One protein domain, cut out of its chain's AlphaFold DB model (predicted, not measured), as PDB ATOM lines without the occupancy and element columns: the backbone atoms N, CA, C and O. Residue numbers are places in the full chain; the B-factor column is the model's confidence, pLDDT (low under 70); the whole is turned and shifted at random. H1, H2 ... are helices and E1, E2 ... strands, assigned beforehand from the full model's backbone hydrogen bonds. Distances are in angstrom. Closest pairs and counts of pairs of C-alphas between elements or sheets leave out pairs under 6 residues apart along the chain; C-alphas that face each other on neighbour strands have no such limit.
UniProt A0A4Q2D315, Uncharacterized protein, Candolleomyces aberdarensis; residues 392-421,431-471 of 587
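This is residues 392 to 421 and 431 to 471 of the 587 residues of an uncharacterized protein of Candolleomyces aberdarensis (UniProt A0A4Q2D315). Two helices, H1 and H2, run the same way loosely side by side; a two-stranded hairpin, E1 and E2, follows H2, and H3 leads away from the hairpin as an arm, of which residues 462 to 471 stick out free. The contacts between these parts are few, and the arm adds to the length of an elongated outline spanning 53 by 30 by 24 A. The printed part has 71 residues, with three named helices and two named strands in the order H1, H2, E1, E2, H3; the sheet, E1 - E2, is antiparallel. The class is mixed, helices and strands, and the whole is loose, with a radius of gyration of the C-alphas of 15.3 A.

H1, residues 398 to 410, and H2, residues 434 to 442, are close but not clearly touching, with 2 pairs of C-alphas within 8 A. Their closest C-alphas, those of Pro 398 and Asp 434, are 6.6 A apart. Their lines stand at a shallow tilt of 24 degrees, the same way. E1, residues 444 to 449, and E2, residues 452 to 457, form a hairpin of antiparallel neighbours, with 148 degrees between their directions. Across it N 447 and O 454 are within hydrogen-bond range at 2.9 A, and so are N 452 and O 449 at 3.0 A. H1 and E1 are near each other, with 5 pairs of C-alphas within 10 A. The closest C-alphas of H2 and E2, those of Ile 441 and Leu 455, are 7.1 A apart. H3, residues 460 to 471, is apart from H1, H2 and E1. In H1 and H2 every O i to N i+4 pair is within hydrogen-bond range; in H3 7 of 8 are.

H1 begins with C-alpha 398 at (35.976, 19.108, 29.556) and is 18.1 A long from first to last C-alpha. H2 measures 12.1 A in the same way. E1, 15.3 A long, begins with C-alpha 444 at (35.481, 10.356, 14.691), and E2 is 16.3 A long. H3, 17.2 A long, ends with C-alpha 471 at (43.047, 7.297, -9.684).

The two C-alphas farthest apart, those of Arg 392 and Asn 471, are 53.7 A apart. Without residues 462 to 471 the body spans 39 by 25 by 23 A. Residues 422 to 430 are not printed, and C-alphas 421 and 431 are 13.4 A apart across this cut, which lies in the link from H1 to H2. The links H2 to E1, E1 to E2 and E2 to H3 are tight. The mean pLDDT of the printed part is 72.5; residues 392 to 396, 418 to 421, 431 to 435, 437 and 462 to 471 are under 70.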
ATOM      1  N   ARG A 392      29.702  33.968  35.162       44.97
ATOM      2  CA  ARG A 392      30.194  32.759  35.834       44.97
ATOM      3  C   ARG A 392      29.319  31.558  35.471       44.97
ATOM      4  O   ARG A 392      28.804  30.860  36.346       44.97
ATOM      5  N   ALA A 393      29.198  31.269  34.174       50.19
ATOM      6  CA  ALA A 393      28.909  29.895  33.773       50.19
ATOM      7  C   ALA A 393      29.899  28.980  34.528       50.19
ATOM      8  O   ALA A 393      31.088  29.324  34.590       50.19
ATOM      9  N   PRO A 394      29.445  27.886  35.171       58.03
ATOM     10  CA  PRO A 394      30.360  27.014  35.891       58.03
ATOM     11  C   PRO A 394      31.446  26.567  34.915       58.03
ATOM     12  O   PRO A 394      31.150  26.297  33.751       58.03
ATOM     13  N   ILE A 395      32.700  26.527  35.374       55.09
ATOM     14  CA  ILE A 395      33.801  25.999  34.566       55.09
ATOM     15  C   ILE A 395      33.542  24.501  34.441       55.09
ATOM     16  O   ILE A 395      33.955  23.718  35.299       55.09
ATOM     17  N   PHE A 396      32.773  24.145  33.413       67.44
ATOM     18  CA  PHE A 396      32.472  22.774  33.060       67.44
ATOM     19  C   PHE A 396      33.793  22.043  32.900       67.44
ATOM     20  O   PHE A 396      34.745  22.536  32.288       67.44
ATOM     21  N   HIS A 397      33.859  20.860  33.482       73.25
ATOM     22  CA  HIS A 397      34.943  19.954  33.193       73.25
ATOM     23  C   HIS A 397      34.893  19.654  31.685       73.25
ATOM     24  O   HIS A 397      33.794  19.420  31.178       73.25
ATOM     25  N   PRO A 398      36.016  19.571  30.947       72.38
ATOM     26  CA  PRO A 398      35.976  19.108  29.556       72.38
ATOM     27  C   PRO A 398      35.218  17.775  29.409       72.38
ATOM     28  O   PRO A 398      34.457  17.584  28.464       72.38
ATOM     29  N   CYS A 399      35.320  16.884  30.402       80.50
ATOM     30  CA  CYS A 399      34.537  15.653  30.483       80.50
ATOM     31  C   CYS A 399      33.013  15.873  30.530       80.50
ATOM     32  O   CYS A 399      32.298  15.034  29.997       80.50
ATOM     33  N   ASP A 400      32.496  16.964  31.099       81.50
ATOM     34  CA  ASP A 400      31.052  17.235  31.148       81.50
ATOM     35  C   ASP A 400      30.509  17.455  29.728       81.50
ATOM     36  O   ASP A 400      29.570  16.782  29.305       81.50
ATOM     37  N   GLY A 401      31.164  18.323  28.947       81.12
ATOM     38  CA  GLY A 401      30.786  18.599  27.557       81.12
ATOM     39  C   GLY A 401      30.973  17.392  26.631       81.12
ATOM     40  O   GLY A 401      30.157  17.156  25.738       81.12
ATOM     41  N   ILE A 402      32.005  16.573  26.868       80.12
ATOM     42  CA  ILE A 402      32.192  15.306  26.146       80.12
ATOM     43  C   ILE A 402      31.105  14.289  26.541       80.12
ATOM     44  O   ILE A 402      30.621  13.563  25.675       80.12
ATOM     45  N   THR A 403      30.676  14.259  27.807       83.31
ATOM     46  CA  THR A 403      29.585  13.387  28.284       83.31
ATOM     47  C   THR A 403      28.243  13.807  27.683       83.31
ATOM     48  O   THR A 403      27.512  12.948  27.194       83.31
ATOM     49  N   GLU A 404      27.939  15.110  27.620       83.25
ATOM     50  CA  GLU A 404      26.742  15.613  26.931       83.25
ATOM     51  C   GLU A 404      26.766  15.248  25.436       83.25
ATOM     52  O   GLU A 404      25.770  14.756  24.899       83.25
ATOM     53  N   LEU A 405      27.911  15.417  24.764       80.12
ATOM     54  CA  LEU A 405      28.071  15.051  23.356       80.12
ATOM     55  C   LEU A 405      27.915  13.536  23.129       80.12
ATOM     56  O   LEU A 405      27.225  13.133  22.192       80.12
ATOM     57  N   LEU A 406      28.485  12.698  24.000       81.50
ATOM     58  CA  LEU A 406      28.327  11.240  23.970       81.50
ATOM     59  C   LEU A 406      26.873  10.817  24.173       81.50
ATOM     60  O   LEU A 406      26.351  10.039  23.371       81.50
ATOM     61  N   LEU A 407      26.200  11.364  25.187       84.62
ATOM     62  CA  LEU A 407      24.787  11.106  25.466       84.62
ATOM     63  C   LEU A 407      23.909  11.514  24.273       84.62
ATOM     64  O   LEU A 407      23.021  10.766  23.866       84.62
ATOM     65  N   LYS A 408      24.204  12.660  23.652       83.00
ATOM     66  CA  LYS A 408      23.505  13.180  22.469       83.00
ATOM     67  C   LYS A 408      23.758  12.369  21.192       83.00
ATOM     68  O   LYS A 408      22.856  12.269  20.363       83.00
ATOM     69  N   MET A 409      24.956  11.807  21.015       77.75
ATOM     70  CA  MET A 409      25.319  11.004  19.837       77.75
ATOM     71  C   MET A 409      24.916   9.528  19.951       77.75
ATOM     72  O   MET A 409      24.645   8.901  18.930       77.75
ATOM     73  N   THR A 410      24.895   8.964  21.161       81.00
ATOM     74  CA  THR A 410      24.710   7.516  21.385       81.00
ATOM     75  C   THR A 410      23.406   7.152  22.094       81.00
ATOM     76  O   THR A 410      22.994   5.995  22.046       81.00
ATOM     77  N   GLY A 411      22.761   8.107  22.774       83.88
ATOM     78  CA  GLY A 411      21.636   7.850  23.677       83.88
ATOM     79  C   GLY A 411      22.022   7.154  24.991       83.88
ATOM     80  O   GLY A 411      21.134   6.844  25.783       83.88
ATOM     81  N   ALA A 412      23.313   6.897  25.233       79.81
ATOM     82  CA  ALA A 412      23.816   6.212  26.417       79.81
ATOM     83  C   ALA A 412      24.514   7.185  27.378       79.81
ATOM     84  O   ALA A 412      25.342   7.995  26.964       79.81
ATOM     85  N   ASP A 413      24.216   7.058  28.670       80.31
ATOM     86  CA  ASP A 413      24.971   7.735  29.724       80.31
ATOM     87  C   ASP A 413      26.378   7.117  29.826       80.31
ATOM     88  O   ASP A 413      26.529   5.894  29.907       80.31
ATOM     89  N   CYS A 414      27.408   7.956  29.744       78.38
ATOM     90  CA  CYS A 414      28.793   7.550  29.511       78.38
ATOM     91  C   CYS A 414      29.717   8.204  30.542       78.38
ATOM     92  O   CYS A 414      30.260   9.278  30.303       78.38
ATOM     93  N   ALA A 415      29.934   7.538  31.679       78.19
ATOM     94  CA  ALA A 415      30.853   8.016  32.708       78.19
ATOM     95  C   ALA A 415      32.305   8.078  32.189       78.19
ATOM     96  O   ALA A 415      32.932   7.048  31.933       78.19
ATOM     97  N   LEU A 416      32.851   9.290  32.063       77.44
ATOM     98  CA  LEU A 416      34.225   9.524  31.613       77.44
ATOM     99  C   LEU A 416      35.208   9.596  32.784       77.44
ATOM    100  O   LEU A 416      35.365  10.636  33.424       77.44
ATOM    101  N   SER A 417      35.940   8.504  33.006       71.25
ATOM    102  CA  SER A 417      37.165   8.532  33.805       71.25
ATOM    103  C   SER A 417      38.286   9.230  33.030       71.25
ATOM    104  O   SER A 417      38.730   8.740  31.991       71.25
ATOM    105  N   HIS A 418      38.761  10.352  33.555       67.88
ATOM    106  CA  HIS A 418      40.047  10.946  33.205       67.88
ATOM    107  C   HIS A 418      41.111  10.480  34.206       67.88
ATOM    108  O   HIS A 418      40.789  10.218  35.363       67.88
ATOM    109  N   ASP A 419      42.380  10.461  33.802       65.31
ATOM    110  CA  ASP A 419      43.477  10.447  34.774       65.31
ATOM    111  C   ASP A 419      43.508  11.796  35.527       65.31
ATOM    112  O   ASP A 419      43.296  12.858  34.927       65.31
ATOM    113  N   ASP A 420      43.805  11.782  36.834       56.31
ATOM    114  CA  ASP A 420      43.733  12.932  37.770       56.31
ATOM    115  C   ASP A 420      44.626  14.155  37.424       56.31
ATOM    116  O   ASP A 420      44.692  15.145  38.162       56.31
ATOM    117  N   ASP A 421      45.360  14.104  36.316       60.75
ATOM    118  CA  ASP A 421      46.396  15.063  35.938       60.75
ATOM    119  C   ASP A 421      45.879  16.314  35.210       60.75
ATOM    120  O   ASP A 421      46.631  17.286  35.089       60.75
ATOM    121  N   PRO A 431      46.551  25.120  26.912       50.88
ATOM    122  CA  PRO A 431      45.113  24.953  26.994       50.88
ATOM    123  C   PRO A 431      44.757  23.709  26.167       50.88
ATOM    124  O   PRO A 431      45.184  23.569  25.017       50.88
ATOM    125  N   TRP A 432      43.975  22.804  26.744       52.94
ATOM    126  CA  TRP A 432      42.958  22.142  25.941       52.94
ATOM    127  C   TRP A 432      41.924  23.235  25.678       52.94
ATOM    128  O   TRP A 432      41.057  23.477  26.505       52.94
ATOM    129  N   SER A 433      42.100  23.989  24.590       57.97
ATOM    130  CA  SER A 433      41.006  24.788  24.041       57.97
ATOM    131  C   SER A 433      39.957  23.776  23.610       57.97
ATOM    132  O   SER A 433      40.234  23.007  22.684       57.97
ATOM    133  N   ASP A 434      38.839  23.706  24.337       59.66
ATOM    134  CA  ASP A 434      37.926  22.556  24.306       59.66
ATOM    135  C   ASP A 434      37.465  22.216  22.879       59.66
ATOM    136  O   ASP A 434      37.328  21.041  22.536       59.66
ATOM    137  N   ASP A 435      37.367  23.240  22.024       67.44
ATOM    138  CA  ASP A 435      37.288  23.198  20.559       67.44
ATOM    139  C   ASP A 435      38.059  22.022  19.923       67.44
ATOM    140  O   ASP A 435      37.467  21.215  19.215       67.44
ATOM    141  N   LEU A 436      39.358  21.855  20.214       70.25
ATOM    142  CA  LEU A 436      40.196  20.800  19.618       70.25
ATOM    143  C   LEU A 436      39.809  19.394  20.095       70.25
ATOM    144  O   LEU A 436      39.990  18.412  19.372       70.25
ATOM    145  N   CYS A 437      39.284  19.274  21.313       69.94
ATOM    146  CA  CYS A 437      38.776  18.011  21.830       69.94
ATOM    147  C   CYS A 437      37.431  17.682  21.175       69.94
ATOM    148  O   CYS A 437      37.236  16.551  20.724       69.94
ATOM    149  N   PHE A 438      36.549  18.675  21.032       74.50
ATOM    150  CA  PHE A 438      35.306  18.538  20.276       74.50
ATOM    151  C   PHE A 438      35.557  18.221  18.796       74.50
ATOM    152  O   PHE A 438      34.884  17.341  18.260       74.50
ATOM    153  N   ASP A 439      36.560  18.820  18.151       79.19
ATOM    154  CA  ASP A 439      36.989  18.474  16.790       79.19
ATOM    155  C   ASP A 439      37.425  17.003  16.707       79.19
ATOM    156  O   ASP A 439      36.963  16.267  15.836       79.19
ATOM    157  N   ILE A 440      38.255  16.519  17.641       78.06
ATOM    158  CA  ILE A 440      38.706  15.112  17.681       78.06
ATOM    159  C   ILE A 440      37.545  14.129  17.897       78.06
ATOM    160  O   ILE A 440      37.593  13.016  17.372       78.06
ATOM    161  N   ILE A 441      36.513  14.505  18.653       80.50
ATOM    162  CA  ILE A 441      35.359  13.633  18.920       80.50
ATOM    163  C   ILE A 441      34.359  13.671  17.762       80.50
ATOM    164  O   ILE A 441      33.896  12.624  17.317       80.50
ATOM    165  N   THR A 442      34.052  14.855  17.230       80.25
ATOM    166  CA  THR A 442      33.100  15.018  16.120       80.25
ATOM    167  C   THR A 442      33.647  14.498  14.790       80.25
ATOM    168  O   THR A 442      32.882  13.945  13.995       80.25
ATOM    169  N   SER A 443      34.961  14.584  14.554       84.38
ATOM    170  CA  SER A 443      35.638  13.995  13.384       84.38
ATOM    171  C   SER A 443      35.768  12.468  13.429       84.38
ATOM    172  O   SER A 443      36.309  11.882  12.495       84.38
ATOM    173  N   ARG A 444      35.269  11.793  14.473       85.38
ATOM    174  CA  ARG A 444      35.481  10.356  14.691       85.38
ATOM    175  C   ARG A 444      34.197   9.568  14.905       85.38
ATOM    176  O   ARG A 444      33.199  10.076  15.413       85.38
ATOM    177  N   THR A 445      34.249   8.287  14.556       85.50
ATOM    178  CA  THR A 445      33.183   7.329  14.854       85.50
ATOM    179  C   THR A 445      33.397   6.767  16.257       85.50
ATOM    180  O   THR A 445      34.395   6.099  16.536       85.50
ATOM    181  N   ILE A 446      32.441   7.031  17.148       83.19
ATOM    182  CA  ILE A 446      32.448   6.545  18.530       83.19
ATOM    183  C   ILE A 446      31.851   5.134  18.559       83.19
ATOM    184  O   ILE A 446      30.688   4.942  18.206       83.19
ATOM    185  N   VAL A 447      32.629   4.138  18.988       83.56
ATOM    186  CA  VAL A 447      32.202   2.728  19.025       83.56
ATOM    187  C   VAL A 447      32.390   2.146  20.420       83.56
ATOM    188  O   VAL A 447      33.516   1.962  20.880       83.56
ATOM    189  N   ALA A 448      31.292   1.795  21.087       79.88
ATOM    190  CA  ALA A 448      31.338   1.075  22.357       79.88
ATOM    191  C   ALA A 448      31.688  -0.412  22.143       79.88
ATOM    192  O   ALA A 448      31.062  -1.101  21.334       79.88
ATOM    193  N   ARG A 449      32.676  -0.928  22.882       78.88
ATOM    194  CA  ARG A 449      33.042  -2.356  22.933       78.88
ATOM    195  C   ARG A 449      33.369  -2.741  24.372       78.88
ATOM    196  O   ARG A 449      34.230  -2.124  24.988       78.88
ATOM    197  N   ASN A 450      32.694  -3.763  24.901       82.50
ATOM    198  CA  ASN A 450      32.865  -4.261  26.275       82.50
ATOM    199  C   ASN A 450      32.751  -3.163  27.361       82.50
ATOM    200  O   ASN A 450      33.485  -3.183  28.341       82.50
ATOM    201  N   GLY A 451      31.861  -2.181  27.163       72.81
ATOM    202  CA  GLY A 451      31.687  -1.034  28.067       72.81
ATOM    203  C   GLY A 451      32.687   0.116  27.873       72.81
ATOM    204  O   GLY A 451      32.500   1.172  28.463       72.81
ATOM    205  N   VAL A 452      33.705  -0.042  27.020       74.44
ATOM    206  CA  VAL A 452      34.696   1.001  26.704       74.44
ATOM    207  C   VAL A 452      34.331   1.688  25.386       74.44
ATOM    208  O   VAL A 452      34.070   1.011  24.391       74.44
ATOM    209  N   ALA A 453      34.332   3.022  25.355       76.00
ATOM    210  CA  ALA A 453      34.140   3.803  24.132       76.00
ATOM    211  C   ALA A 453      35.469   3.985  23.372       76.00
ATOM    212  O   ALA A 453      36.470   4.405  23.948       76.00
ATOM    213  N   TRP A 454      35.471   3.694  22.069       81.31
ATOM    214  CA  TRP A 454      36.637   3.814  21.188       81.31
ATOM    215  C   TRP A 454      36.405   4.889  20.123       81.31
ATOM    216  O   TRP A 454      35.355   4.911  19.485       81.31
ATOM    217  N   LEU A 455      37.402   5.751  19.907       84.00
ATOM    218  CA  LEU A 455      37.383   6.842  18.925       84.00
ATOM    219  C   LEU A 455      38.091   6.426  17.624       84.00
ATOM    220  O   LEU A 455      39.295   6.659  17.461       84.00
ATOM    221  N   LEU A 456      37.344   5.804  16.708       87.62
ATOM    222  CA  LEU A 456      37.839   5.359  15.399       87.62
ATOM    223  C   LEU A 456      37.805   6.504  14.363       87.62
ATOM    224  O   LEU A 456      37.012   7.431  14.529       87.62
ATOM    225  N   PRO A 457      38.613   6.462  13.284       87.94
ATOM    226  CA  PRO A 457      38.399   7.316  12.110       87.94
ATOM    227  C   PRO A 457      36.971   7.179  11.562       87.94
ATOM    228  O   PRO A 457      36.307   6.166  11.809       87.94
ATOM    229  N   ARG A 458      36.498   8.169  10.800       84.81
ATOM    230  CA  ARG A 458      35.237   8.028  10.061       84.81
ATOM    231  C   ARG A 458      35.464   7.133   8.846       84.81
ATOM    232  O   ARG A 458      36.504   7.208   8.198       84.81
ATOM    233  N   ASP A 459      34.467   6.332   8.478       79.44
ATOM    234  CA  ASP A 459      34.535   5.530   7.246       79.44
ATOM    235  C   ASP A 459      34.655   6.423   5.990       79.44
ATOM    236  O   ASP A 459      35.263   6.037   4.992       79.44
ATOM    237  N   GLU A 460      34.175   7.667   6.082       76.38
ATOM    238  CA  GLU A 460      34.362   8.745   5.100       76.38
ATOM    239  C   GLU A 460      35.860   8.992   4.789       76.38
ATOM    240  O   GLU A 460      36.240   9.067   3.617       76.38
ATOM    241  N   ASP A 461      36.736   8.980   5.809       71.56
ATOM    242  CA  ASP A 461      38.198   9.178   5.685       71.56
ATOM    243  C   ASP A 461      38.906   8.052   4.907       71.56
ATOM    244  O   ASP A 461      40.078   8.191   4.514       71.56
ATOM    245  N   HIS A 462      38.234   6.904   4.767       63.00
ATOM    246  CA  HIS A 462      38.726   5.720   4.071       63.00
ATOM    247  C   HIS A 462      38.260   5.672   2.610       63.00
ATOM    248  O   HIS A 462      39.033   5.227   1.757       63.00
ATOM    249  N   VAL A 463      37.062   6.186   2.301       63.12
ATOM    250  CA  VAL A 463      36.547   6.274   0.921       63.12
ATOM    251  C   VAL A 463      37.400   7.227   0.082       63.12
ATOM    252  O   VAL A 463      37.893   6.825  -0.970       63.12
ATOM    253  N   GLU A 464      37.672   8.444   0.567       59.03
ATOM    254  CA  GLU A 464      38.454   9.442  -0.189       59.03
ATOM    255  C   GLU A 464      39.874   8.936  -0.523       59.03
ATOM    256  O   GLU A 464      40.397   9.146  -1.620       59.03
ATOM    257  N   LYS A 465      40.484   8.165   0.389       57.31
ATOM    258  CA  LYS A 465      41.799   7.536   0.169       57.31
ATOM    259  C   LYS A 465      41.743   6.353  -0.800       57.31
ATOM    260  O   LYS A 465      42.713   6.142  -1.529       57.31
ATOM    261  N   GLN A 466      40.640   5.603  -0.850       55.31
ATOM    262  CA  GLN A 466      40.445   4.573  -1.876       55.31
ATOM    263  C   GLN A 466      40.196   5.179  -3.262       55.31
ATOM    264  O   GLN A 466      40.747   4.665  -4.236       55.31
ATOM    265  N   GLU A 467      39.467   6.292  -3.376       58.47
ATOM    266  CA  GLU A 467      39.292   6.977  -4.665       58.47
ATOM    267  C   GLU A 467      40.590   7.637  -5.160       58.47
ATOM    268  O   GLU A 467      40.891   7.555  -6.354       58.47
ATOM    269  N   LEU A 468      41.428   8.197  -4.275       58.72
ATOM    270  CA  LEU A 468      42.778   8.636  -4.660       58.72
ATOM    271  C   LEU A 468      43.647   7.462  -5.144       58.72
ATOM    272  O   LEU A 468      44.311   7.576  -6.174       58.72
ATOM    273  N   ALA A 469      43.619   6.325  -4.440       58.47
ATOM    274  CA  ALA A 469      44.364   5.129  -4.834       58.47
ATOM    275  C   ALA A 469      43.871   4.540  -6.171       58.47
ATOM    276  O   ALA A 469      44.688   4.103  -6.977       58.47
ATOM    277  N   GLY A 470      42.562   4.581  -6.440       61.06
ATOM    278  CA  GLY A 470      41.973   4.155  -7.714       61.06
ATOM    279  C   GLY A 470      42.313   5.065  -8.901       61.06
ATOM    280  O   GLY A 470      42.299   4.605 -10.042       61.06
ATOM    281  N   ASN A 471      42.653   6.335  -8.649       55.56
ATOM    282  CA  ASN A 471      43.047   7.297  -9.684       55.56
ATOM    283  C   ASN A 471      44.563   7.335  -9.967       55.56
ATOM    284  O   ASN A 471      44.968   7.850 -11.014       55.56
TER     285      ASN A 471